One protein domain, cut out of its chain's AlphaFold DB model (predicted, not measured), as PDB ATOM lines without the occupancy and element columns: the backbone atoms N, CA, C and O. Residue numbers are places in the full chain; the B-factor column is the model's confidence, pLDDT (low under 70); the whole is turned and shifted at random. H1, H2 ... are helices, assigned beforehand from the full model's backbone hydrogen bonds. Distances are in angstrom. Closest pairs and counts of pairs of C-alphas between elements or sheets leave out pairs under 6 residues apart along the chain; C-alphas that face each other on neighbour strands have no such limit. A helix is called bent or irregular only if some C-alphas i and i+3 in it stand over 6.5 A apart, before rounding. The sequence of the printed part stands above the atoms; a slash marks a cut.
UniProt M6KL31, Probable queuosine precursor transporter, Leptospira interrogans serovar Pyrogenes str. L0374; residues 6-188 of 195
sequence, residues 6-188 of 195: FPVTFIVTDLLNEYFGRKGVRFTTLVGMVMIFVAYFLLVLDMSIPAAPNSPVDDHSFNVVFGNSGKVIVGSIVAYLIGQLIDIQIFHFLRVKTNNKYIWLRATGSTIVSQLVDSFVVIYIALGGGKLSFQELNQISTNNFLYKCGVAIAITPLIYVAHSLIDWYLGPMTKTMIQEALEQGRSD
ATOM      1  N   PHE A   6     -29.551  21.972   0.530       85.06
ATOM      2  CA  PHE A   6     -28.165  21.939   0.050       85.06
ATOM      3  C   PHE A   6     -27.307  20.805   0.652       85.06
ATOM      4  O   PHE A   6     -26.661  20.107  -0.121       85.06
ATOM      5  N   PRO A   7     -27.310  20.551   1.981       84.62
ATOM      6  CA  PRO A   7     -26.717  19.357   2.586       84.62
ATOM      7  C   PRO A   7     -26.964  18.047   1.830       84.62
ATOM      8  O   PRO A   7     -26.034  17.305   1.527       84.62
ATOM      9  N   VAL A   8     -28.233  17.768   1.526       87.12
ATOM     10  CA  VAL A   8     -28.662  16.502   0.930       87.12
ATOM     11  C   VAL A   8     -28.245  16.460  -0.531       87.12
ATOM     12  O   VAL A   8     -27.688  15.461  -0.979       87.12
ATOM     13  N   THR A   9     -28.462  17.551  -1.270       84.56
ATOM     14  CA  THR A   9     -28.069  17.614  -2.681       84.56
ATOM     15  C   THR A   9     -26.558  17.516  -2.847       84.56
ATOM     16  O   THR A   9     -26.107  16.871  -3.789       84.56
ATOM     17  N   PHE A  10     -25.775  18.087  -1.928       82.75
ATOM     18  CA  PHE A  10     -24.319  17.982  -1.926       82.75
ATOM     19  C   PHE A  10     -23.860  16.526  -1.771       82.75
ATOM     20  O   PHE A  10     -23.117  16.047  -2.622       82.75
ATOM     21  N   ILE A  11     -24.378  15.797  -0.772       83.88
ATOM     22  CA  ILE A  11     -24.057  14.369  -0.569       83.88
ATOM     23  C   ILE A  11     -24.464  13.540  -1.787       83.88
ATOM     24  O   ILE A  11     -23.667  12.772  -2.308       83.88
ATOM     25  N   VAL A  12     -25.698  13.701  -2.273       85.62
ATOM     26  CA  VAL A  12     -26.194  12.924  -3.418       85.62
ATOM     27  C   VAL A  12     -25.357  13.191  -4.668       85.62
ATOM     28  O   VAL A  12     -25.036  12.257  -5.396       85.62
ATOM     29  N   THR A  13     -24.975  14.443  -4.920       81.00
ATOM     30  CA  THR A  13     -24.162  14.797  -6.093       81.00
ATOM     31  C   THR A  13     -22.739  14.252  -5.979       81.00
ATOM     32  O   THR A  13     -22.175  13.830  -6.986       81.00
ATOM     33  N   ASP A  14     -22.166  14.227  -4.774       82.44
ATOM     34  CA  ASP A  14     -20.856  13.625  -4.506       82.44
ATOM     35  C   ASP A  14     -20.874  12.111  -4.775       82.44
ATOM     36  O   ASP A  14     -20.129  11.625  -5.625       82.44
ATOM     37  N   LEU A  15     -21.840  11.396  -4.188       81.00
ATOM     38  CA  LEU A  15     -22.042   9.963  -4.423       81.00
ATOM     39  C   LEU A  15     -22.294   9.656  -5.909       81.00
ATOM     40  O   LEU A  15     -21.725   8.722  -6.468       81.00
ATOM     41  N   LEU A  16     -23.118  10.454  -6.595       83.06
ATOM     42  CA  LEU A  16     -23.366  10.265  -8.026       83.06
ATOM     43  C   LEU A  16     -22.095  10.441  -8.866       83.06
ATOM     44  O   LEU A  16     -21.883   9.667  -9.800       83.06
ATOM     45  N   ASN A  17     -21.263  11.436  -8.553       77.12
ATOM     46  CA  ASN A  17     -19.992  11.640  -9.249       77.12
ATOM     47  C   ASN A  17     -19.044  10.454  -9.060       77.12
ATOM     48  O   ASN A  17     -18.397  10.055 -10.026       77.12
ATOM     49  N   GLU A  18     -18.983   9.886  -7.856       77.88
ATOM     50  CA  GLU A  18     -18.075   8.784  -7.537       77.88
ATOM     51  C   GLU A  18     -18.508   7.451  -8.160       77.88
ATOM     52  O   GLU A  18     -17.701   6.780  -8.799       77.88
ATOM     53  N   TYR A  19     -19.789   7.091  -8.038       80.00
ATOM     54  CA  TYR A  19     -20.276   5.771  -8.456       80.00
ATOM     55  C   TYR A  19     -20.770   5.715  -9.910       80.00
ATOM     56  O   TYR A  19     -20.686   4.665 -10.540       80.00
ATOM     57  N   PHE A  20     -21.302   6.810 -10.462       81.44
ATOM     58  CA  PHE A  20     -21.903   6.824 -11.810       81.44
ATOM     59  C   PHE A  20     -21.110   7.653 -12.826       81.44
ATOM     60  O   PHE A  20     -21.447   7.679 -14.018       81.44
ATOM     61  N   GLY A  21     -20.067   8.346 -12.368       77.25
ATOM     62  CA  GLY A  21     -19.212   9.171 -13.203       77.25
ATOM     63  C   GLY A  21     -19.951  10.306 -13.920       77.25
ATOM     64  O   GLY A  21     -21.111  10.648 -13.670       77.25
ATOM     65  N   ARG A  22     -19.257  10.914 -14.884       75.25
ATOM     66  CA  ARG A  22     -19.708  12.142 -15.553       75.25
ATOM     67  C   ARG A  22     -20.990  11.961 -16.371       75.25
ATOM     68  O   ARG A  22     -21.799  12.886 -16.443       75.25
ATOM     69  N   LYS A  23     -21.178  10.800 -17.013       76.81
ATOM     70  CA  LYS A  23     -22.373  10.517 -17.832       76.81
ATOM     71  C   LYS A  23     -23.629  10.432 -16.966       76.81
ATOM     72  O   LYS A  23     -24.627  11.064 -17.314       76.81
ATOM     73  N   GLY A  24     -23.553   9.735 -15.829       78.50
ATOM     74  CA  GLY A  24     -24.653   9.657 -14.867       78.50
ATOM     75  C   GLY A  24     -25.012  11.028 -14.299       78.50
ATOM     76  O   GLY A  24     -26.174  11.427 -14.322       78.50
ATOM     77  N   VAL A  25     -24.010  11.814 -13.905       79.44
ATOM     78  CA  VAL A  25     -24.217  13.165 -13.355       79.44
ATOM     79  C   VAL A  25     -24.840  14.111 -14.384       79.44
ATOM     80  O   VAL A  25     -25.768  14.853 -14.058       79.44
ATOM     81  N   ARG A  26     -24.386  14.067 -15.644       82.25
ATOM     82  CA  ARG A  26     -24.984  14.848 -16.743       82.25
ATOM     83  C   ARG A  26     -26.439  14.468 -16.987       82.25
ATOM     84  O   ARG A  26     -27.266  15.361 -17.152       82.25
ATOM     85  N   PHE A  27     -26.750  13.172 -16.992       85.19
ATOM     86  CA  PHE A  27     -28.119  12.696 -17.154       85.19
ATOM     87  C   PHE A  27     -29.019  13.196 -16.020       85.19
ATOM     88  O   PHE A  27     -30.031  13.840 -16.289       85.19
ATOM     89  N   THR A  28     -28.613  13.006 -14.761       84.38
ATOM     90  CA  THR A  28     -29.379  13.472 -13.595       84.38
ATOM     91  C   THR A  28     -29.552  14.990 -13.592       84.38
ATOM     92  O   THR A  28     -30.638  15.484 -13.296       84.38
ATOM     93  N   THR A  29     -28.520  15.743 -13.986       82.19
ATOM     94  CA  THR A  29     -28.596  17.209 -14.114       82.19
ATOM     95  C   THR A  29     -29.618  17.624 -15.172       82.19
ATOM     96  O   THR A  29     -30.426  18.520 -14.931       82.19
ATOM     97  N   LEU A  30     -29.624  16.959 -16.330       85.19
ATOM     98  CA  LEU A  30     -30.562  17.253 -17.413       85.19
ATOM     99  C   LEU A  30     -32.002  16.912 -17.020       85.19
ATOM    100  O   LEU A  30     -32.898  17.725 -17.240       85.19
ATOM    101  N   VAL A  31     -32.220  15.757 -16.385       90.06
ATOM    102  CA  VAL A  31     -33.529  15.379 -15.835       90.06
ATOM    103  C   VAL A  31     -33.987  16.412 -14.807       90.06
ATOM    104  O   VAL A  31     -35.106  16.907 -14.905       90.06
ATOM    105  N   GLY A  32     -33.120  16.802 -13.870       87.19
ATOM    106  CA  GLY A  32     -33.424  17.826 -12.871       87.19
ATOM    107  C   GLY A  32     -33.815  19.165 -13.499       87.19
ATOM    108  O   GLY A  32     -34.813  19.761 -13.103       87.19
ATOM    109  N   MET A  33     -33.088  19.605 -14.529       84.00
ATOM    110  CA  MET A  33     -33.404  20.832 -15.261       84.00
ATOM    111  C   MET A  33     -34.784  20.755 -15.927       84.00
ATOM    112  O   MET A  33     -35.592  21.666 -15.759       84.00
ATOM    113  N   VAL A  34     -35.091  19.655 -16.626       89.94
ATOM    114  CA  VAL A  34     -36.412  19.436 -17.244       89.94
ATOM    115  C   VAL A  34     -37.516  19.436 -16.187       89.94
ATOM    116  O   VAL A  34     -38.541  20.086 -16.378       89.94
ATOM    117  N   MET A  35     -37.300  18.779 -15.047       91.38
ATOM    118  CA  MET A  35     -38.272  18.740 -13.952       91.38
ATOM    119  C   MET A  35     -38.541  20.127 -13.357       91.38
ATOM    120  O   MET A  35     -39.694  20.442 -13.073       91.38
ATOM    121  N   ILE A  36     -37.519  20.981 -13.216       87.88
ATOM    122  CA  ILE A  36     -37.694  22.374 -12.770       87.88
ATOM    123  C   ILE A  36     -38.545  23.157 -13.776       87.88
ATOM    124  O   ILE A  36     -39.460  23.875 -13.372       87.88
ATOM    125  N   PHE A  37     -38.291  22.993 -15.078       87.31
ATOM    126  CA  PHE A  37     -39.102  23.631 -16.117       87.31
ATOM    127  C   PHE A  37     -40.557  23.158 -16.092       87.31
ATOM    128  O   PHE A  37     -41.459  23.989 -16.167       87.31
ATOM    129  N   VAL A  38     -40.796  21.853 -15.945       92.25
ATOM    130  CA  VAL A  38     -42.152  21.292 -15.840       92.25
ATOM    131  C   VAL A  38     -42.861  21.816 -14.592       92.25
ATOM    132  O   VAL A  38     -43.997  22.273 -14.690       92.25
ATOM    133  N   ALA A  39     -42.199  21.813 -13.433       91.06
ATOM    134  CA  ALA A  39     -42.770  22.333 -12.192       91.06
ATOM    135  C   ALA A  39     -43.139  23.817 -12.314       91.06
ATOM    136  O   ALA A  39     -44.223  24.224 -11.900       91.06
ATOM    137  N   TYR A  40     -42.271  24.622 -12.933       89.56
ATOM    138  CA  TYR A  40     -42.561  26.028 -13.186       89.56
ATOM    139  C   TYR A  40     -43.719  26.227 -14.161       89.56
ATOM    140  O   TYR A  40     -44.581  27.068 -13.928       89.56
ATOM    141  N   PHE A  41     -43.759  25.442 -15.236       90.88
ATOM    142  CA  PHE A  41     -44.845  25.488 -16.204       90.88
ATOM    143  C   PHE A  41     -46.194  25.179 -15.545       90.88
ATOM    144  O   PHE A  41     -47.145  25.935 -15.719       90.88
ATOM    145  N   LEU A  42     -46.256  24.124 -14.727       92.81
ATOM    146  CA  LEU A  42     -47.456  23.785 -13.960       92.81
ATOM    147  C   LEU A  42     -47.843  24.898 -12.983       92.81
ATOM    148  O   LEU A  42     -49.017  25.226 -12.890       92.81
ATOM    149  N   LEU A  43     -46.874  25.524 -12.312       91.38
ATOM    150  CA  LEU A  43     -47.119  26.645 -11.402       91.38
ATOM    151  C   LEU A  43     -47.706  27.863 -12.138       91.38
ATOM    152  O   LEU A  43     -48.630  28.495 -11.638       91.38
ATOM    153  N   VAL A  44     -47.228  28.176 -13.347       89.31
ATOM    154  CA  VAL A  44     -47.804  29.248 -14.183       89.31
ATOM    155  C   VAL A  44     -49.230  28.918 -14.626       89.31
ATOM    156  O   VAL A  44     -50.085  29.806 -14.626       89.31
ATOM    157  N   LEU A  45     -49.500  27.659 -14.984       90.75
ATOM    158  CA  LEU A  45     -50.860  27.215 -15.286       90.75
ATOM    159  C   LEU A  45     -51.774  27.350 -14.066       90.75
ATOM    160  O   LEU A  45     -52.875  27.868 -14.204       90.75
ATOM    161  N   ASP A  46     -51.302  26.951 -12.886       88.88
ATOM    162  CA  ASP A  46     -52.064  27.021 -11.637       88.88
ATOM    163  C   ASP A  46     -52.398  28.472 -11.260       88.88
ATOM    164  O   ASP A  46     -53.551  28.794 -11.010       88.88
ATOM    165  N   MET A  47     -51.434  29.398 -11.378       87.19
ATOM    166  CA  MET A  47     -51.678  30.841 -11.189       87.19
ATOM    167  C   MET A  47     -52.686  31.439 -12.188       87.19
ATOM    168  O   MET A  47     -53.188  32.539 -11.961       87.19
ATOM    169  N   SER A  48     -52.954  30.756 -13.305       87.56
ATOM    170  CA  SER A  48     -53.909  31.200 -14.330       87.56
ATOM    171  C   SER A  48     -55.326  30.658 -14.105       87.56
ATOM    172  O   SER A  48     -56.258  31.098 -14.782       87.56
ATOM    173  N   ILE A  49     -55.497  29.696 -13.197       89.94
ATOM    174  CA  ILE A  49     -56.784  29.076 -12.878       89.94
ATOM    175  C   ILE A  49     -57.328  29.738 -11.606       89.94
ATOM    176  O   ILE A  49     -56.613  29.799 -10.609       89.94
ATOM    177  N   PRO A  50     -58.581  30.230 -11.604       88.94
ATOM    178  CA  PRO A  50     -59.158  30.845 -10.416       88.94
ATOM    179  C   PRO A  50     -59.346  29.818  -9.297       88.94
ATOM    180  O   PRO A  50     -59.768  28.680  -9.536       88.94
ATOM    181  N   ALA A  51     -59.084  30.246  -8.068       89.69
ATOM    182  CA  ALA A  51     -59.242  29.439  -6.876       89.69
ATOM    183  C   ALA A  51     -60.680  28.927  -6.740       89.69
ATOM    184  O   ALA A  51     -61.666  29.631  -6.988       89.69
ATOM    185  N   ALA A  52     -60.806  27.675  -6.301       90.56
ATOM    186  CA  ALA A  52     -62.105  27.082  -6.040       90.56
ATOM    187  C   ALA A  52     -62.847  27.857  -4.927       90.56
ATOM    188  O   ALA A  52     -62.208  28.313  -3.977       90.56
ATOM    189  N   PRO A  53     -64.191  27.944  -4.961       87.56
ATOM    190  CA  PRO A  53     -64.966  28.709  -3.976       87.56
ATOM    191  C   PRO A  53     -64.784  28.268  -2.515       87.56
ATOM    192  O   PRO A  53     -65.073  29.028  -1.597       87.56
ATOM    193  N   ASN A  54     -64.340  27.030  -2.291       91.44
ATOM    194  CA  ASN A  54     -64.061  26.448  -0.978       91.44
ATOM    195  C   ASN A  54     -62.558  26.402  -0.640       91.44
ATOM    196  O   ASN A  54     -62.179  25.756   0.338       91.44
ATOM    197  N   SER A  55     -61.704  27.030  -1.451       88.00
ATOM    198  CA  SER A  55     -60.264  27.073  -1.212       88.00
ATOM    199  C   SER A  55     -59.950  27.939   0.015       88.00
ATOM    200  O   SER A  55     -60.463  29.053   0.125       88.00
ATOM    201  N   PRO A  56     -59.076  27.481   0.929       89.25
ATOM    202  CA  PRO A  56     -58.596  28.301   2.041       89.25
ATOM    203  C   PRO A  56     -57.622  29.406   1.600       89.25
ATOM    204  O   PRO A  56     -57.294  30.279   2.398       89.25
ATOM    205  N   VAL A  57     -57.129  29.350   0.358       89.44
ATOM    206  CA  VAL A  57     -56.185  30.312  -0.222       89.44
ATOM    207  C   VAL A  57     -56.830  30.945  -1.449       89.44
ATOM    208  O   VAL A  57     -57.313  30.230  -2.328       89.44
ATOM    209  N   ASP A  58     -56.832  32.274  -1.496       91.12
ATOM    210  CA  ASP A  58     -57.337  33.047  -2.625       91.12
ATOM    211  C   ASP A  58     -56.256  33.288  -3.693       91.12
ATOM    212  O   ASP A  58     -55.050  33.144  -3.453       91.12
ATOM    213  N   ASP A  59     -56.694  33.704  -4.882       88.81
ATOM    214  CA  ASP A  59     -55.809  33.996  -6.016       88.81
ATOM    215  C   ASP A  59     -54.751  35.046  -5.666       88.81
ATOM    216  O   ASP A  59     -53.610  34.982  -6.129       88.81
ATOM    217  N   HIS A  60     -55.116  36.030  -4.838       89.31
ATOM    218  CA  HIS A  60     -54.205  37.088  -4.431       89.31
ATOM    219  C   HIS A  60     -53.053  36.540  -3.588       89.31
ATOM    220  O   HIS A  60     -51.890  36.775  -3.921       89.31
ATOM    221  N   SER A  61     -53.350  35.784  -2.530       90.44
ATOM    222  CA  SER A  61     -52.329  35.208  -1.652       90.44
ATOM    223  C   SER A  61     -51.429  34.241  -2.411       90.44
ATOM    224  O   SER A  61     -50.208  34.276  -2.240       90.44
ATOM    225  N   PHE A  62     -52.008  33.428  -3.300       90.00
ATOM    226  CA  PHE A  62     -51.238  32.513  -4.135       90.00
ATOM    227  C   PHE A  62     -50.254  33.270  -5.041       90.00
ATOM    228  O   PHE A  62     -49.059  32.970  -5.051       90.00
ATOM    229  N   ASN A  63     -50.712  34.330  -5.715       88.50
ATOM    230  CA  ASN A  63     -49.863  35.171  -6.563       88.50
ATOM    231  C   ASN A  63     -48.811  35.969  -5.777       88.50
ATOM    232  O   ASN A  63     -47.703  36.172  -6.270       88.50
ATOM    233  N   VAL A  64     -49.103  36.404  -4.550       87.94
ATOM    234  CA  VAL A  64     -48.114  37.083  -3.694       87.94
ATOM    235  C   VAL A  64     -46.960  36.145  -3.337       87.94
ATOM    236  O   VAL A  64     -45.804  36.571  -3.326       87.94
ATOM    237  N   VAL A  65     -47.253  34.869  -3.074       86.88
ATOM    238  CA  VAL A  65     -46.239  33.867  -2.718       86.88
ATOM    239  C   VAL A  65     -45.471  33.391  -3.951       86.88
ATOM    240  O   VAL A  65     -44.238  33.372  -3.942       86.88
ATOM    241  N   PHE A  66     -46.177  33.024  -5.022       88.44
ATOM    242  CA  PHE A  66     -45.585  32.344  -6.174       88.44
ATOM    243  C   PHE A  66     -45.278  33.252  -7.365       88.44
ATOM    244  O   PHE A  66     -44.497  32.852  -8.230       88.44
ATOM    245  N   GLY A  67     -45.768  34.490  -7.394       85.31
ATOM    246  CA  GLY A  67     -45.532  35.424  -8.501       85.31
ATOM    247  C   GLY A  67     -44.057  35.787  -8.702       85.31
ATOM    248  O   GLY A  67     -43.643  36.122  -9.811       85.31
ATOM    249  N   ASN A  68     -43.221  35.656  -7.663       85.88
ATOM    250  CA  ASN A  68     -41.773  35.860  -7.779       85.88
ATOM    251  C   ASN A  68     -41.003  34.614  -8.269       85.88
ATOM    252  O   ASN A  68     -39.810  34.711  -8.560       85.88
ATOM    253  N   SER A  69     -41.653  33.451  -8.390       86.56
ATOM    254  CA  SER A  69     -40.992  32.177  -8.729       86.56
ATOM    255  C   SER A  69     -40.268  32.232 -10.075       86.56
ATOM    256  O   SER A  69     -39.176  31.683 -10.207       86.56
ATOM    257  N   GLY A  70     -40.817  32.961 -11.054       85.31
ATOM    258  CA  GLY A  70     -40.180  33.142 -12.360       85.31
ATOM    259  C   GLY A  70     -38.827  33.851 -12.271       85.31
ATOM    260  O   GLY A  70     -37.843  33.375 -12.836       85.31
ATOM    261  N   LYS A  71     -38.738  34.942 -11.496       87.06
ATOM    262  CA  LYS A  71     -37.465  35.649 -11.266       87.06
ATOM    263  C   LYS A  71     -36.461  34.778 -10.524       87.06
ATOM    264  O   LYS A  71     -35.277  34.824 -10.840       87.06
ATOM    265  N   VAL A  72     -36.930  33.973  -9.569       87.56
ATOM    266  CA  VAL A  72     -36.081  33.027  -8.833       87.56
ATOM    267  C   VAL A  72     -35.463  32.010  -9.789       87.56
ATOM    268  O   VAL A  72     -34.249  31.840  -9.778       87.56
ATOM    269  N   ILE A  73     -36.262  31.391 -10.662       87.06
ATOM    270  CA  ILE A  73     -35.775  30.389 -11.621       87.06
ATOM    271  C   ILE A  73     -34.812  31.006 -12.631       87.06
ATOM    272  O   ILE A  73     -33.735  30.459 -12.859       87.06
ATOM    273  N   VAL A  74     -35.161  32.161 -13.205       87.25
ATOM    274  CA  VAL A  74     -34.267  32.883 -14.123       87.25
ATOM    275  C   VAL A  74     -32.958  33.236 -13.418       87.25
ATOM    276  O   VAL A  74     -31.886  32.998 -13.970       87.25
ATOM    277  N   GLY A  75     -33.029  33.724 -12.178       89.31
ATOM    278  CA  GLY A  75     -31.859  33.998 -11.350       89.31
ATOM    279  C   GLY A  75     -30.989  32.765 -11.130       89.31
ATOM    280  O   GLY A  75     -29.779  32.845 -11.313       89.31
ATOM    281  N   SER A  76     -31.588  31.614 -10.815       88.19
ATOM    282  CA  SER A  76     -30.877  30.342 -10.653       88.19
ATOM    283  C   SER A  76     -30.210  29.856 -11.938       88.19
ATOM    284  O   SER A  76     -29.064  29.422 -11.886       88.19
ATOM    285  N   ILE A  77     -30.877  29.957 -13.091       86.88
ATOM    286  CA  ILE A  77     -30.293  29.557 -14.382       86.88
ATOM    287  C   ILE A  77     -29.107  30.461 -14.731       86.88
ATOM    288  O   ILE A  77     -28.039  29.971 -15.095       86.88
ATOM    289  N   VAL A  78     -29.271  31.779 -14.601       90.44
ATOM    290  CA  VAL A  78     -28.210  32.746 -14.910       90.44
ATOM    291  C   VAL A  78     -27.020  32.569 -13.968       90.44
ATOM    292  O   VAL A  78     -25.879  32.532 -14.427       90.44
ATOM    293  N   ALA A  79     -27.272  32.412 -12.669       90.31
ATOM    294  CA  ALA A  79     -26.228  32.171 -11.681       90.31
ATOM    295  C   ALA A  79     -25.472  30.869 -11.945       90.31
ATOM    296  O   ALA A  79     -24.244  30.881 -11.941       90.31
ATOM    297  N   TYR A  80     -26.187  29.791 -12.275       85.88
ATOM    298  CA  TYR A  80     -25.582  28.515 -12.636       85.88
ATOM    299  C   TYR A  80     -24.657  28.651 -13.852       85.88
ATOM    300  O   TYR A  80     -23.508  28.214 -13.802       85.88
ATOM    301  N   LEU A  81     -25.119  29.303 -14.925       86.81
ATOM    302  CA  LEU A  81     -24.326  29.496 -16.142       86.81
ATOM    303  C   LEU A  81     -23.069  30.334 -15.878       86.81
ATOM    304  O   LEU A  81     -21.969  29.948 -16.275       86.81
ATOM    305  N   ILE A  82     -23.214  31.466 -15.184       90.62
ATOM    306  CA  ILE A  82     -22.084  32.338 -14.838       90.62
ATOM    307  C   ILE A  82     -21.115  31.608 -13.902       90.62
ATOM    308  O   ILE A  82     -19.908  31.618 -14.137       90.62
ATOM    309  N   GLY A  83     -21.636  30.937 -12.874       88.12
ATOM    310  CA  GLY A  83     -20.857  30.158 -11.919       88.12
ATOM    311  C   GLY A  83     -20.044  29.068 -12.611       88.12
ATOM    312  O   GLY A  83     -18.852  28.940 -12.349       88.12
ATOM    313  N   GLN A  84     -20.642  28.350 -13.562       82.62
ATOM    314  CA  GLN A  84     -19.955  27.313 -14.329       82.62
ATOM    315  C   GLN A  84     -18.835  27.880 -15.215       82.62
ATOM    316  O   GLN A  84     -17.751  27.304 -15.278       82.62
ATOM    317  N   LEU A  85     -19.055  29.024 -15.870       86.25
ATOM    318  CA  LEU A  85     -18.010  29.686 -16.661       86.25
ATOM    319  C   LEU A  85     -16.832  30.136 -15.786       86.25
ATOM    320  O   LEU A  85     -15.675  29.936 -16.157       86.25
ATOM    321  N   ILE A  86     -17.122  30.706 -14.616       88.81
ATOM    322  CA  ILE A  86     -16.104  31.138 -13.654       88.81
ATOM    323  C   ILE A  86     -15.342  29.942 -13.092       88.81
ATOM    324  O   ILE A  86     -14.117  29.997 -13.006       88.81
ATOM    325  N   ASP A  87     -16.037  28.854 -12.757       86.75
ATOM    326  CA  ASP A  87     -15.412  27.620 -12.288       86.75
ATOM    327  C   ASP A  87     -14.365  27.127 -13.294       86.75
ATOM    328  O   ASP A  87     -13.193  26.967 -12.948       86.75
ATOM    329  N   ILE A  88     -14.745  27.024 -14.572       82.44
ATOM    330  CA  ILE A  88     -13.845  26.602 -15.653       82.44
ATOM    331  C   ILE A  88     -12.645  27.555 -15.776       82.44
ATOM    332  O   ILE A  88     -11.499  27.104 -15.851       82.44
ATOM    333  N   GLN A  89     -12.873  28.872 -15.773       85.75
ATOM    334  CA  GLN A  89     -11.799  29.863 -15.904       85.75
ATOM    335  C   GLN A  89     -10.806  29.804 -14.738       85.75
ATOM    336  O   GLN A  89      -9.593  29.756 -14.961       85.75
ATOM    337  N   ILE A  90     -11.300  29.769 -13.500       86.25
ATOM    338  CA  ILE A  90     -10.463  29.708 -12.297       86.25
ATOM    339  C   ILE A  90      -9.729  28.370 -12.223       86.25
ATOM    340  O   ILE A  90      -8.537  28.345 -11.909       86.25
ATOM    341  N   PHE A  91     -10.386  27.268 -12.582       84.44
ATOM    342  CA  PHE A  91      -9.758  25.954 -12.658       84.44
ATOM    343  C   PHE A  91      -8.564  25.957 -13.623       84.44
ATOM    344  O   PHE A  91      -7.464  25.515 -13.266       84.44
ATOM    345  N   HIS A  92      -8.747  26.495 -14.835       79.69
ATOM    346  CA  HIS A  92      -7.679  26.611 -15.831       79.69
ATOM    347  C   HIS A  92      -6.564  27.561 -15.383       79.69
ATOM    348  O   HIS A  92      -5.385  27.215 -15.491       79.69
ATOM    349  N   PHE A  93      -6.914  28.718 -14.823       84.12
ATOM    350  CA  PHE A  93      -5.947  29.672 -14.285       84.12
ATOM    351  C   PHE A  93      -5.065  29.033 -13.203       84.12
ATOM    352  O   PHE A  93      -3.834  29.108 -13.258       84.12
ATOM    353  N   LEU A  94      -5.679  28.325 -12.250       81.75
ATOM    354  CA  LEU A  94      -4.959  27.628 -11.191       81.75
ATOM    355  C   LEU A  94      -4.155  26.434 -11.734       81.75
ATOM    356  O   LEU A  94      -3.077  26.152 -11.213       81.75
ATOM    357  N   ARG A  95      -4.605  25.753 -12.799       79.62
ATOM    358  CA  ARG A  95      -3.833  24.699 -13.496       79.62
ATOM    359  C   ARG A  95      -2.516  25.215 -14.049       79.62
ATOM    360  O   ARG A  95      -1.487  24.592 -13.788       79.62
ATOM    361  N   VAL A  96      -2.552  26.336 -14.764       83.12
ATOM    362  CA  VAL A  96      -1.353  26.957 -15.342       83.12
ATOM    363  C   VAL A  96      -0.433  27.454 -14.231       83.12
ATOM    364  O   VAL A  96       0.753  27.138 -14.218       83.12
ATOM    365  N   LYS A  97      -0.985  28.149 -13.231       82.94
ATOM    366  CA  LYS A  97      -0.200  28.726 -12.131       82.94
ATOM    367  C   LYS A  97       0.477  27.676 -11.243       82.94
ATOM    368  O   LYS A  97       1.548  27.930 -10.701       82.94
ATOM    369  N   THR A  98      -0.140  26.507 -11.071       79.25
ATOM    370  CA  THR A  98       0.374  25.444 -10.190       79.25
ATOM    371  C   THR A  98       1.178  24.368 -10.921       79.25
ATOM    372  O   THR A  98       1.548  23.380 -10.287       79.25
ATOM    373  N   ASN A  99       1.445  24.517 -12.229       76.31
ATOM    374  CA  ASN A  99       2.115  23.498 -13.054       76.31
ATOM    375  C   ASN A  99       1.520  22.093 -12.850       76.31
ATOM    376  O   ASN A  99       2.232  21.105 -12.686       76.31
ATOM    377  N   ASN A 100       0.186  22.012 -12.800       71.19
ATOM    378  CA  ASN A 100      -0.569  20.772 -12.596       71.19
ATOM    379  C   ASN A 100      -0.325  20.041 -11.250       71.19
ATOM    380  O   ASN A 100      -0.864  18.953 -11.055       71.19
ATOM    381  N   LYS A 101       0.423  20.627 -10.303       67.25
ATOM    382  CA  LYS A 101       0.907  19.934  -9.095       67.25
ATOM    383  C   LYS A 101      -0.162  19.712  -8.018       67.25
ATOM    384  O   LYS A 101      -0.104  18.716  -7.307       67.25
ATOM    385  N   TYR A 102      -1.154  20.601  -7.908       73.69
ATOM    386  CA  TYR A 102      -2.181  20.532  -6.857       73.69
ATOM    387  C   TYR A 102      -3.587  20.448  -7.463       73.69
ATOM    388  O   TYR A 102      -4.163  21.455  -7.867       73.69
ATOM    389  N   ILE A 103      -4.144  19.238  -7.569       70.62
ATOM    390  CA  ILE A 103      -5.505  19.006  -8.097       70.62
ATOM    391  C   ILE A 103      -6.570  19.550  -7.131       70.62
ATOM    392  O   ILE A 103      -7.451  20.289  -7.563       70.62
ATOM    393  N   TRP A 104      -6.434  19.275  -5.826       71.69
ATOM    394  CA  TRP A 104      -7.375  19.735  -4.792       71.69
ATOM    395  C   TRP A 104      -7.538  21.259  -4.776       71.69
ATOM    396  O   TRP A 104      -8.654  21.765  -4.795       71.69
ATOM    397  N   LEU A 105      -6.426  21.999  -4.852       71.94
ATOM    398  CA  LEU A 105      -6.456  23.464  -4.839       71.94
ATOM    399  C   LEU A 105      -7.250  24.036  -6.023       71.94
ATOM    400  O   LEU A 105      -7.892  25.072  -5.894       71.94
ATOM    401  N   ARG A 106      -7.211  23.357  -7.174       76.94
ATOM    402  CA  ARG A 106      -7.925  23.778  -8.383       76.94
ATOM    403  C   ARG A 106      -9.409  23.501  -8.271       76.94
ATOM    404  O   ARG A 106     -10.180  24.419  -8.492       76.94
ATOM    405  N   ALA A 107      -9.777  22.280  -7.886       69.25
ATOM    406  CA  ALA A 107     -11.171  21.872  -7.751       69.25
ATOM    407  C   ALA A 107     -11.889  22.645  -6.634       69.25
ATOM    408  O   ALA A 107     -12.938  23.244  -6.854       69.25
ATOM    409  N   THR A 108     -11.299  22.703  -5.439       75.88
ATOM    410  CA  THR A 108     -11.896  23.407  -4.300       75.88
ATOM    411  C   THR A 108     -11.838  24.921  -4.487       75.88
ATOM    412  O   THR A 108     -12.815  25.610  -4.210       75.88
ATOM    413  N   GLY A 109     -10.725  25.449  -5.006       81.19
ATOM    414  CA  GLY A 109     -10.578  26.880  -5.267       81.19
ATOM    415  C   GLY A 109     -11.568  27.395  -6.312       81.19
ATOM    416  O   GLY A 109     -12.211  28.417  -6.077       81.19
ATOM    417  N   SER A 110     -11.741  26.684  -7.432       78.81
ATOM    418  CA  SER A 110     -12.717  27.066  -8.458       78.81
ATOM    419  C   SER A 110     -14.152  26.968  -7.943       78.81
ATOM    420  O   SER A 110     -14.923  27.902  -8.154       78.81
ATOM    421  N   THR A 111     -14.471  25.924  -7.168       81.62
ATOM    422  CA  THR A 111     -15.807  25.718  -6.587       81.62
ATOM    423  C   THR A 111     -16.168  26.805  -5.576       81.62
ATOM    424  O   THR A 111     -17.291  27.300  -5.572       81.62
ATOM    425  N   ILE A 112     -15.232  27.222  -4.717       86.19
ATOM    426  CA  ILE A 112     -15.489  28.295  -3.745       86.19
ATOM    427  C   ILE A 112     -15.761  29.620  -4.466       86.19
ATOM    428  O   ILE A 112     -16.710  30.325  -4.124       86.19
ATOM    429  N   VAL A 113     -14.952  29.958  -5.475       88.31
ATOM    430  CA  VAL A 113     -15.110  31.215  -6.224       88.31
ATOM    431  C   VAL A 113     -16.392  31.205  -7.055       88.31
ATOM    432  O   VAL A 113     -17.123  32.194  -7.058       88.31
ATOM    433  N   SER A 114     -16.708  30.091  -7.718       86.75
ATOM    434  CA  SER A 114     -17.945  29.963  -8.489       86.75
ATOM    435  C   SER A 114     -19.181  30.018  -7.597       86.75
ATOM    436  O   SER A 114     -20.128  30.723  -7.934       86.75
ATOM    437  N   GLN A 115     -19.160  29.376  -6.422       86.75
ATOM    438  CA  GLN A 115     -20.281  29.421  -5.480       86.75
ATOM    439  C   GLN A 115     -20.479  30.779  -4.814       86.75
ATOM    440  O   GLN A 115     -21.611  31.132  -4.473       86.75
ATOM    441  N   LEU A 116     -19.409  31.557  -4.640       91.69
ATOM    442  CA  LEU A 116     -19.525  32.943  -4.203       91.69
ATOM    443  C   LEU A 116     -20.324  33.750  -5.231       91.69
ATOM    444  O   LEU A 116     -21.303  34.399  -4.873       91.69
ATOM    445  N   VAL A 117     -19.947  33.670  -6.508       92.00
ATOM    446  CA  VAL A 117     -20.645  34.415  -7.564       92.00
ATOM    447  C   VAL A 117     -22.068  33.904  -7.759       92.00
ATOM    448  O   VAL A 117     -22.982  34.720  -7.812       92.00
ATOM    449  N   ASP A 118     -22.279  32.587  -7.777       90.75
ATOM    450  CA  ASP A 118     -23.612  31.977  -7.845       90.75
ATOM    451  C   ASP A 118     -24.536  32.543  -6.758       90.75
ATOM    452  O   ASP A 118     -25.597  33.093  -7.052       90.75
ATOM    453  N   SER A 119     -24.088  32.505  -5.500       89.94
ATOM    454  CA  SER A 119     -24.908  32.909  -4.353       89.94
ATOM    455  C   SER A 119     -25.313  34.384  -4.414       89.94
ATOM    456  O   SER A 119     -26.421  34.731  -4.008       89.94
ATOM    457  N   PHE A 120     -24.452  35.250  -4.951       92.44
ATOM    458  CA  PHE A 120     -24.780  36.658  -5.159       92.44
ATOM    459  C   PHE A 120     -25.695  36.848  -6.372       92.44
ATOM    460  O   PHE A 120     -26.721  37.514  -6.259       92.44
ATOM    461  N   VAL A 121     -25.387  36.236  -7.517       92.38
ATOM    462  CA  VAL A 121     -26.179  36.395  -8.746       92.38
ATOM    463  C   VAL A 121     -27.613  35.891  -8.556       92.38
ATOM    464  O   VAL A 121     -28.545  36.600  -8.941       92.38
ATOM    465  N   VAL A 122     -27.817  34.738  -7.900       91.19
ATOM    466  CA  VAL A 122     -29.167  34.226  -7.602       91.19
ATOM    467  C   VAL A 122     -29.958  35.252  -6.804       91.19
ATOM    468  O   VAL A 122     -31.065  35.609  -7.195       91.19
ATOM    469  N   ILE A 123     -29.406  35.739  -5.690       90.94
ATOM    470  CA  ILE A 123     -30.121  36.632  -4.772       90.94
ATOM    471  C   ILE A 123     -30.389  37.992  -5.416       90.94
ATOM    472  O   ILE A 123     -31.495  38.519  -5.289       90.94
ATOM    473  N   TYR A 124     -29.425  38.539  -6.155       91.62
ATOM    474  CA  TYR A 124     -29.586  39.822  -6.833       91.62
ATOM    475  C   TYR A 124     -30.617  39.769  -7.961       91.62
ATOM    476  O   TYR A 124     -31.374  40.720  -8.119       91.62
ATOM    477  N   ILE A 125     -30.706  38.679  -8.725       91.00
ATOM    478  CA  ILE A 125     -31.726  38.562  -9.777       91.00
ATOM    479  C   ILE A 125     -33.095  38.217  -9.177       91.00
ATOM    480  O   ILE A 125     -34.112  38.785  -9.575       91.00
ATOM    481  N   ALA A 126     -33.131  37.304  -8.206       89.25
ATOM    482  CA  ALA A 126     -34.376  36.814  -7.626       89.25
ATOM    483  C   ALA A 126     -35.072  37.846  -6.729       89.25
ATOM    484  O   ALA A 126     -36.301  37.882  -6.687       89.25
ATOM    485  N   LEU A 127     -34.302  38.646  -5.982       87.12
ATOM    486  CA  LEU A 127     -34.814  39.579  -4.971       87.12
ATOM    487  C   LEU A 127     -34.457  41.048  -5.253       87.12
ATOM    488  O   LEU A 127     -34.991  41.945  -4.595       87.12
ATOM    489  N   GLY A 128     -33.571  41.317  -6.216       85.06
ATOM    490  CA  GLY A 128     -33.191  42.676  -6.598       85.06
ATOM    491  C   GLY A 128     -34.305  43.426  -7.329       85.06
ATOM    492  O   GLY A 128     -35.205  42.844  -7.937       85.06
ATOM    493  N   GLY A 129     -34.273  44.756  -7.213       77.94
ATOM    494  CA  GLY A 129     -35.343  45.633  -7.706       77.94
ATOM    495  C   GLY A 129     -36.658  45.521  -6.919       77.94
ATOM    496  O   GLY A 129     -37.659  46.110  -7.319       77.94
ATOM    497  N   GLY A 130     -36.670  44.746  -5.830       78.44
ATOM    498  CA  GLY A 130     -37.781  44.636  -4.890       78.44
ATOM    499  C   GLY A 130     -37.681  45.630  -3.730       78.44
ATOM    500  O   GLY A 130     -37.089  46.698  -3.841       78.44
ATOM    501  N   LYS A 131     -38.266  45.256  -2.586       79.75
ATOM    502  CA  LYS A 131     -38.313  46.085  -1.366       79.75
ATOM    503  C   LYS A 131     -37.043  46.020  -0.506       79.75
ATOM    504  O   LYS A 131     -36.974  46.718   0.497       79.75
ATOM    505  N   LEU A 132     -36.083  45.163  -0.858       86.62
ATOM    506  CA  LEU A 132     -34.866  44.955  -0.075       86.62
ATOM    507  C   LEU A 132     -33.793  45.981  -0.443       86.62
ATOM    508  O   LEU A 132     -33.533  46.242  -1.618       86.62
ATOM    509  N   SER A 133     -33.141  46.526   0.577       91.06
ATOM    510  CA  SER A 133     -31.984  47.401   0.437       91.06
ATOM    511  C   SER A 133     -30.744  46.636  -0.042       91.06
ATOM    512  O   SER A 133     -30.611  45.422   0.129       91.06
ATOM    513  N   PHE A 134     -29.772  47.367  -0.593       88.88
ATOM    514  CA  PHE A 134     -28.479  46.803  -0.996       88.88
ATOM    515  C   PHE A 134     -27.752  46.102   0.165       88.88
ATOM    516  O   PHE A 134     -27.112  45.066  -0.020       88.88
ATOM    517  N   GLN A 135     -27.878  46.640   1.381       91.38
ATOM    518  CA  GLN A 135     -27.284  46.050   2.577       91.38
ATOM    519  C   GLN A 135     -27.919  44.695   2.916       91.38
ATOM    520  O   GLN A 135     -27.195  43.738   3.185       91.38
ATOM    521  N   GLU A 136     -29.248  44.589   2.851       91.19
ATOM    522  CA  GLU A 136     -29.964  43.333   3.103       91.19
ATOM    523  C   GLU A 136     -29.627  42.272   2.050       91.19
ATOM    524  O   GLU A 136     -29.345  41.127   2.404       91.19
ATOM    525  N   LEU A 137     -29.568  42.644   0.765       90.81
ATOM    526  CA  LEU A 137     -29.180  41.721  -0.309       90.81
ATOM    527  C   LEU A 137     -27.771  41.153  -0.095       90.81
ATOM    528  O   LEU A 137     -27.560  39.947  -0.247       90.81
ATOM    529  N   ASN A 138     -26.815  41.992   0.312       92.38
ATOM    530  CA  ASN A 138     -25.456  41.546   0.624       92.38
ATOM    531  C   ASN A 138     -25.402  40.635   1.848       92.38
ATOM    532  O   ASN A 138     -24.693  39.628   1.823       92.38
ATOM    533  N   GLN A 139     -26.155  40.951   2.902       93.00
ATOM    534  CA  GLN A 139     -26.236  40.102   4.090       93.00
ATOM    535  C   GLN A 139     -26.828  38.730   3.752       93.00
ATOM    536  O   GLN A 139     -26.252  37.709   4.123       93.00
ATOM    537  N   ILE A 140     -27.926  38.687   2.991       91.12
ATOM    538  CA  ILE A 140     -28.559  37.433   2.565       91.12
ATOM    539  C   ILE A 140     -27.597  36.610   1.700       91.12
ATOM    540  O   ILE A 140     -27.426  35.418   1.956       91.12
ATOM    541  N   SER A 141     -26.942  37.236   0.719       91.12
ATOM    542  CA  SER A 141     -26.002  36.560  -0.189       91.12
ATOM    543  C   SER A 141     -24.791  36.000   0.561       91.12
ATOM    544  O   SER A 141     -24.419  34.841   0.373       91.12
ATOM    545  N   THR A 142     -24.218  36.791   1.470       92.31
ATOM    546  CA  THR A 142     -23.065  36.383   2.286       92.31
ATOM    547  C   THR A 142     -23.436  35.248   3.232       92.31
ATOM    548  O   THR A 142     -22.726  34.247   3.294       92.31
ATOM    549  N   ASN A 143     -24.575  35.349   3.922       91.81
ATOM    550  CA  ASN A 143     -25.057  34.289   4.807       91.81
ATOM    551  C   ASN A 143     -25.350  32.998   4.032       91.81
ATOM    552  O   ASN A 143     -25.055  31.912   4.525       91.81
ATOM    553  N   ASN A 144     -25.894  33.102   2.815       89.81
ATOM    554  CA  ASN A 144     -26.134  31.953   1.945       89.81
ATOM    555  C   ASN A 144     -24.824  31.242   1.580       89.81
ATOM    556  O   ASN A 144     -24.710  30.030   1.762       89.81
ATOM    557  N   PHE A 145     -23.825  32.009   1.141       91.06
ATOM    558  CA  PHE A 145     -22.503  31.491   0.809       91.06
ATOM    559  C   PHE A 145     -21.812  30.848   2.021       91.06
ATOM    560  O   PHE A 145     -21.380  29.698   1.947       91.06
ATOM    561  N   LEU A 146     -21.769  31.543   3.162       90.88
ATOM    562  CA  LEU A 146     -21.151  31.030   4.389       90.88
ATOM    563  C   LEU A 146     -21.841  29.763   4.891       90.88
ATOM    564  O   LEU A 146     -21.160  28.833   5.321       90.88
ATOM    565  N   TYR A 147     -23.171  29.694   4.800       89.94
ATOM    566  CA  TYR A 147     -23.918  28.488   5.134       89.94
ATOM    567  C   TYR A 147     -23.520  27.318   4.229       89.94
ATOM    568  O   TYR A 147     -23.173  26.258   4.744       89.94
ATOM    569  N   LYS A 148     -23.501  27.505   2.898       87.31
ATOM    570  CA  LYS A 148     -23.076  26.461   1.948       87.31
ATOM    571  C   LYS A 148     -21.656  25.969   2.261       87.31
ATOM    572  O   LYS A 148     -21.431  24.763   2.335       87.31
ATOM    573  N   CYS A 149     -20.716  26.885   2.504       86.06
ATOM    574  CA  CYS A 149     -19.337  26.541   2.861       86.06
ATOM    575  C   CYS A 149     -19.244  25.787   4.193       86.06
ATOM    576  O   CYS A 149     -18.595  24.745   4.263       86.06
ATOM    577  N   GLY A 150     -19.900  26.289   5.242       88.00
ATOM    578  CA  GLY A 150     -19.894  25.661   6.564       88.00
ATOM    579  C   GLY A 150     -20.506  24.262   6.538       88.00
ATOM    580  O   GLY A 150     -19.933  23.329   7.094       88.00
ATOM    581  N   VAL A 151     -21.622  24.097   5.824       86.88
ATOM    582  CA  VAL A 151     -22.272  22.802   5.607       86.88
ATOM    583  C   VAL A 151     -21.365  21.838   4.850       86.88
ATOM    584  O   VAL A 151     -21.221  20.701   5.284       86.88
ATOM    585  N   ALA A 152     -20.729  22.270   3.757       82.19
ATOM    586  CA  ALA A 152     -19.844  21.406   2.975       82.19
ATOM    587  C   ALA A 152     -18.683  20.862   3.827       82.19
ATOM    588  O   ALA A 152     -18.395  19.664   3.802       82.19
ATOM    589  N   ILE A 153     -18.070  21.718   4.653       82.88
ATOM    590  CA  ILE A 153     -17.011  21.318   5.591       82.88
ATOM    591  C   ILE A 153     -17.562  20.361   6.659       82.88
ATOM    592  O   ILE A 153     -16.971  19.312   6.907       82.88
ATOM    593  N   ALA A 154     -18.709  20.683   7.267       86.88
ATOM    594  CA  ALA A 154     -19.310  19.877   8.331       86.88
ATOM    595  C   ALA A 154     -19.781  18.492   7.856       86.88
ATOM    596  O   ALA A 154     -19.752  17.536   8.628       86.88
ATOM    597  N   ILE A 155     -20.200  18.372   6.595       85.69
ATOM    598  CA  ILE A 155     -20.683  17.125   5.986       85.69
ATOM    599  C   ILE A 155     -19.546  16.264   5.439       85.69
ATOM    600  O   ILE A 155     -19.733  15.065   5.251       85.69
ATOM    601  N   THR A 156     -18.350  16.823   5.250       81.62
ATOM    602  CA  THR A 156     -17.205  16.077   4.712       81.62
ATOM    603  C   THR A 156     -16.933  14.765   5.481       81.62
ATOM    604  O   THR A 156     -16.800  13.737   4.824       81.62
ATOM    605  N   PRO A 157     -16.945  14.702   6.832       83.19
ATOM    606  CA  PRO A 157     -16.808  13.436   7.565       83.19
ATOM    607  C   PRO A 157     -17.963  12.453   7.319       83.19
ATOM    608  O   PRO A 157     -17.743  11.247   7.255       83.19
ATOM    609  N   LEU A 158     -19.190  12.959   7.167       84.38
ATOM    610  CA  LEU A 158     -20.379  12.143   6.915       84.38
ATOM    611  C   LEU A 158     -20.335  11.493   5.527       84.38
ATOM    612  O   LEU A 158     -20.791  10.365   5.373       84.38
ATOM    613  N   ILE A 159     -19.744  12.171   4.542       82.56
ATOM    614  CA  ILE A 159     -19.517  11.621   3.202       82.56
ATOM    615  C   ILE A 159     -18.631  10.371   3.279       82.56
ATOM    616  O   ILE A 159     -19.016   9.335   2.749       82.56
ATOM    617  N   TYR A 160     -17.518  10.406   4.022       80.88
ATOM    618  CA  TYR A 160     -16.669   9.216   4.212       80.88
ATOM    619  C   TYR A 160     -17.429   8.042   4.845       80.88
ATOM    620  O   TYR A 160     -17.207   6.884   4.483       80.88
ATOM    621  N   VAL A 161     -18.345   8.328   5.777       84.88
ATOM    622  CA  VAL A 161     -19.214   7.304   6.376       84.88
ATOM    623  C   VAL A 161     -20.194   6.746   5.344       84.88
ATOM    624  O   VAL A 161     -20.358   5.531   5.268       84.88
ATOM    625  N   ALA A 162     -20.818   7.603   4.533       83.31
ATOM    626  CA  ALA A 162     -21.734   7.182   3.476       83.31
ATOM    627  C   ALA A 162     -21.037   6.268   2.454       83.31
ATOM    628  O   ALA A 162     -21.566   5.201   2.151       83.31
ATOM    629  N   HIS A 163     -19.827   6.627   2.014       83.31
ATOM    630  CA  HIS A 163     -18.990   5.782   1.152       83.31
ATOM    631  C   HIS A 163     -18.674   4.442   1.799       83.31
ATOM    632  O   HIS A 163     -18.915   3.398   1.206       83.31
ATOM    633  N   SER A 164     -18.250   4.444   3.064       83.81
ATOM    634  CA  SER A 164     -17.953   3.200   3.790       83.81
ATOM    635  C   SER A 164     -19.168   2.265   3.880       83.81
ATOM    636  O   SER A 164     -19.028   1.047   3.779       83.81
ATOM    637  N   LEU A 165     -20.370   2.823   4.059       85.69
ATOM    638  CA  LEU A 165     -21.620   2.061   4.089       85.69
ATOM    639  C   LEU A 165     -21.994   1.505   2.713       85.69
ATOM    640  O   LEU A 165     -22.424   0.355   2.617       85.69
ATOM    641  N   ILE A 166     -21.840   2.304   1.656       83.31
ATOM    642  CA  ILE A 166     -22.139   1.885   0.283       83.31
ATOM    643  C   ILE A 166     -21.143   0.820  -0.176       83.31
ATOM    644  O   ILE A 166     -21.559  -0.188  -0.739       83.31
ATOM    645  N   ASP A 167     -19.861   0.984   0.130       83.00
ATOM    646  CA  ASP A 167     -18.809   0.016  -0.175       83.00
ATOM    647  C   ASP A 167     -19.044  -1.319   0.529       83.00
ATOM    648  O   ASP A 167     -18.876  -2.386  -0.066       83.00
ATOM    649  N   TRP A 168     -19.492  -1.271   1.785       84.88
ATOM    650  CA  TRP A 168     -19.913  -2.463   2.510       84.88
ATOM    651  C   TRP A 168     -21.141  -3.130   1.869       84.88
ATOM    652  O   TRP A 168     -21.186  -4.356   1.775       84.88
ATOM    653  N   TYR A 169     -22.114  -2.343   1.401       86.88
ATOM    654  CA  TYR A 169     -23.356  -2.852   0.813       86.88
ATOM    655  C   TYR A 169     -23.181  -3.423  -0.607       86.88
ATOM    656  O   TYR A 169     -23.744  -4.468  -0.927       86.88
ATOM    657  N   LEU A 170     -22.404  -2.756  -1.465       84.62
ATOM    658  CA  LEU A 170     -22.174  -3.133  -2.867       84.62
ATOM    659  C   LEU A 170     -21.003  -4.116  -3.043       84.62
ATOM    660  O   LEU A 170     -20.925  -4.823  -4.055       84.62
ATOM    661  N   GLY A 171     -20.088  -4.191  -2.073       85.44
ATOM    662  CA  GLY A 171     -19.004  -5.169  -2.038       85.44
ATOM    663  C   GLY A 171     -18.106  -5.120  -3.290       85.44
ATOM    664  O   GLY A 171     -17.498  -4.088  -3.571       85.44
ATOM    665  N   PRO A 172     -17.962  -6.216  -4.067       82.38
ATOM    666  CA  PRO A 172     -17.086  -6.238  -5.244       82.38
ATOM    667  C   PRO A 172     -17.514  -5.277  -6.362       82.38
ATOM    668  O   PRO A 172     -16.653  -4.798  -7.100       82.38
ATOM    669  N   MET A 173     -18.817  -4.989  -6.482       78.75
ATOM    670  CA  MET A 173     -19.362  -4.152  -7.559       78.75
ATOM    671  C   MET A 173     -18.894  -2.697  -7.456       78.75
ATOM    672  O   MET A 173     -18.688  -2.055  -8.484       78.75
ATOM    673  N   THR A 174     -18.633  -2.207  -6.239       81.38
ATOM    674  CA  THR A 174     -18.062  -0.876  -5.987       81.38
ATOM    675  C   THR A 174     -16.807  -0.628  -6.810       81.38
ATOM    676  O   THR A 174     -16.685   0.402  -7.466       81.38
ATOM    677  N   LYS A 175     -15.867  -1.582  -6.803       78.75
ATOM    678  CA  LYS A 175     -14.575  -1.407  -7.479       78.75
ATOM    679  C   LYS A 175     -14.754  -1.265  -8.983       78.75
ATOM    680  O   LYS A 175     -14.087  -0.434  -9.587       78.75
ATOM    681  N   THR A 176     -15.670  -2.038  -9.563       82.06
ATOM    682  CA  THR A 176     -16.012  -1.954 -10.984       82.06
ATOM    683  C   THR A 176     -16.634  -0.599 -11.317       82.06
ATOM    684  O   THR A 176     -16.164   0.061 -12.236       82.06
ATOM    685  N   MET A 177     -17.610  -0.138 -10.529       79.88
ATOM    686  CA  MET A 177     -18.283   1.149 -10.752       79.88
ATOM    687  C   MET A 177     -17.322   2.339 -10.645       79.88
ATOM    688  O   MET A 177     -17.280   3.187 -11.535       79.88
ATOM    689  N   ILE A 178     -16.497   2.372  -9.593       79.88
ATOM    690  CA  ILE A 178     -15.488   3.420  -9.404       79.88
ATOM    691  C   ILE A 178     -14.460   3.377 -10.540       79.88
ATOM    692  O   ILE A 178     -14.080   4.420 -11.072       79.88
ATOM    693  N   GLN A 179     -14.015   2.188 -10.957       80.50
ATOM    694  CA  GLN A 179     -13.047   2.060 -12.043       80.50
ATOM    695  C   GLN A 179     -13.619   2.542 -13.385       80.50
ATOM    696  O   GLN A 179     -12.960   3.320 -14.072       80.50
ATOM    697  N   GLU A 180     -14.855   2.174 -13.723       80.19
ATOM    698  CA  GLU A 180     -15.547   2.670 -14.918       80.19
ATOM    699  C   GLU A 180     -15.738   4.196 -14.881       80.19
ATOM    700  O   GLU A 180     -15.529   4.880 -15.889       80.19
ATOM    701  N   ALA A 181     -16.092   4.758 -13.721       75.25
ATOM    702  CA  ALA A 181     -16.224   6.201 -13.535       75.25
ATOM    703  C   ALA A 181     -14.878   6.933 -13.715       75.25
ATOM    704  O   ALA A 181     -14.820   7.980 -14.371       75.25
ATOM    705  N   LEU A 182     -13.784   6.368 -13.192       73.94
ATOM    706  CA  LEU A 182     -12.426   6.901 -13.337       73.94
ATOM    707  C   LEU A 182     -11.913   6.821 -14.781       73.94
ATOM    708  O   LEU A 182     -11.286   7.771 -15.257       73.94
ATOM    709  N   GLU A 183     -12.176   5.720 -15.486       74.06
ATOM    710  CA  GLU A 183     -11.801   5.540 -16.894       74.06
ATOM    711  C   GLU A 183     -12.499   6.572 -17.789       74.06
ATOM    712  O   GLU A 183     -11.842   7.229 -18.600       74.06
ATOM    713  N   GLN A 184     -13.794   6.818 -17.561       69.25
ATOM    714  CA  GLN A 184     -14.542   7.882 -18.240       69.25
ATOM    715  C   GLN A 184     -14.019   9.290 -17.913       69.25
ATOM    716  O   GLN A 184     -14.059  10.182 -18.756       69.25
ATOM    717  N   GLY A 185     -13.544   9.520 -16.686       61.88
ATOM    718  CA  GLY A 185     -12.948  10.798 -16.296       61.88
ATOM    719  C   GLY A 185     -11.590  11.057 -16.959       61.88
ATOM    720  O   GLY A 185     -11.285  12.197 -17.302       61.88
ATOM    721  N   ARG A 186     -10.774  10.013 -17.157       58.28
ATOM    722  CA  ARG A 186      -9.431  10.109 -17.759       58.28
ATOM    723  C   ARG A 186      -9.455  10.338 -19.269       58.28
ATOM    724  O   ARG A 186      -8.693  11.181 -19.738       58.28
ATOM    725  N   SER A 187     -10.346   9.664 -20.000       53.91
ATOM    726  CA  SER A 187     -10.473   9.811 -21.460       53.91
ATOM    727  C   SER A 187     -10.784  11.243 -21.912       53.91
ATOM    728  O   SER A 187     -10.472  11.620 -23.035       53.91
ATOM    729  N   ASP A 188     -11.380  12.049 -21.031       50.25
ATOM    730  CA  ASP A 188     -11.786  13.431 -21.310       50.25
ATOM    731  C   ASP A 188     -10.718  14.479 -20.917       50.25
ATOM    732  O   ASP A 188     -10.862  15.660 -21.244       50.25
TER     733      ASP A 188
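Overview. This is residues 6 to 188 of the 195 residues of the protein "Probable queuosine precursor transporter" of Leptospira interrogans serovar Pyrogenes str. L0374 (UniProt M6KL31). A loose, open frame of long helices: H3, H4 and H5a make a row, with H4 between the other two, and H1b is a long separate limb that comes near H3 only toward the H2 end, from where H1b and H3 open as a narrow V of 22 degrees. H1 folds back on itself, with its arm H1a reaching H5a at residues 6 to 10, and bent H5 runs from the row past H1a to H6, which crosses the fold of H1. The printed part has 183 residues and six named helices, H1 to H6 in order, with no named strand; the class is all helix. It is loose, with a radius of gyration of the C-alphas of 20.4 A, and elongated, spanning 60 by 39 by 29 A.

Arrangement. H1, residues 6 to 47, was assigned as one helix by its hydrogen bonds but is bent, with C-alphas 19 and 22 9.6 A apart; its arms are H1a, residues 6 to 19, and H1b, residues 22 to 47. The arms touch, closest at the C-alphas of Asn 17 and Val 25, 6.1 A, and run opposite ways at a tilt of 36 degrees, only just steep. H2, residues 59 to 66, forms a helical hairpin with H1b, closest at the C-alphas of Met 47 and Asn 63, 6.6 A. H3, residues 69 to 97, is close to H1b but not clearly touching, with the C-alphas of Tyr 40 and Gly 70 closest at 7.5 A. H4, residues 103 to 127, forms a helical hairpin with H3 at a shallow tilt of 25 degrees, closest at the C-alphas of Val 72 and Ala 126, 4.3 A. H5, residues 134 to 170, was also assigned as one helix by its hydrogen bonds but is bent, with C-alphas 154 and 157 7.0 A apart, into H5a, residues 134 to 154, and H5b, residues 157 to 170. H5a touches H4, closest at the C-alphas of Phe 120 and Ser 141, 5.1 A, and touches H1a at Pro 7 and Val 151, whose C-alphas are 6.4 A apart. H6, residues 172 to 187, touches H1a about perpendicular at 88 degrees, with the C-alphas of Tyr 19 and Ile 178 closest at 5.4 A. Every O i to N i+4 pair is within hydrogen-bond range in H1a, H1b, H2, H3, H5a and H5b; the counts are 20 of 21 in H4 and 11 of 12 in H6.

Along the chain. H1a begins at C-alpha 6, (-28.165, 21.939, 0.050). H1b is 37.3 A long, H3 41.1 A, H4 35.9 A and H5a 29.9 A. H6 ends at C-alpha 187, (-10.473, 9.811, -21.460).

Size, cuts and confidence. The C-alphas farthest apart, of Pro 53 and Asn 99, are 67.9 A apart. The printed part has no cut; the link H1 to H2 is long, and residues 52 to 57 in it stand free. The mean pLDDT of the printed part is 84.4, and residues 101, 107 and 184 to 188 are under 70.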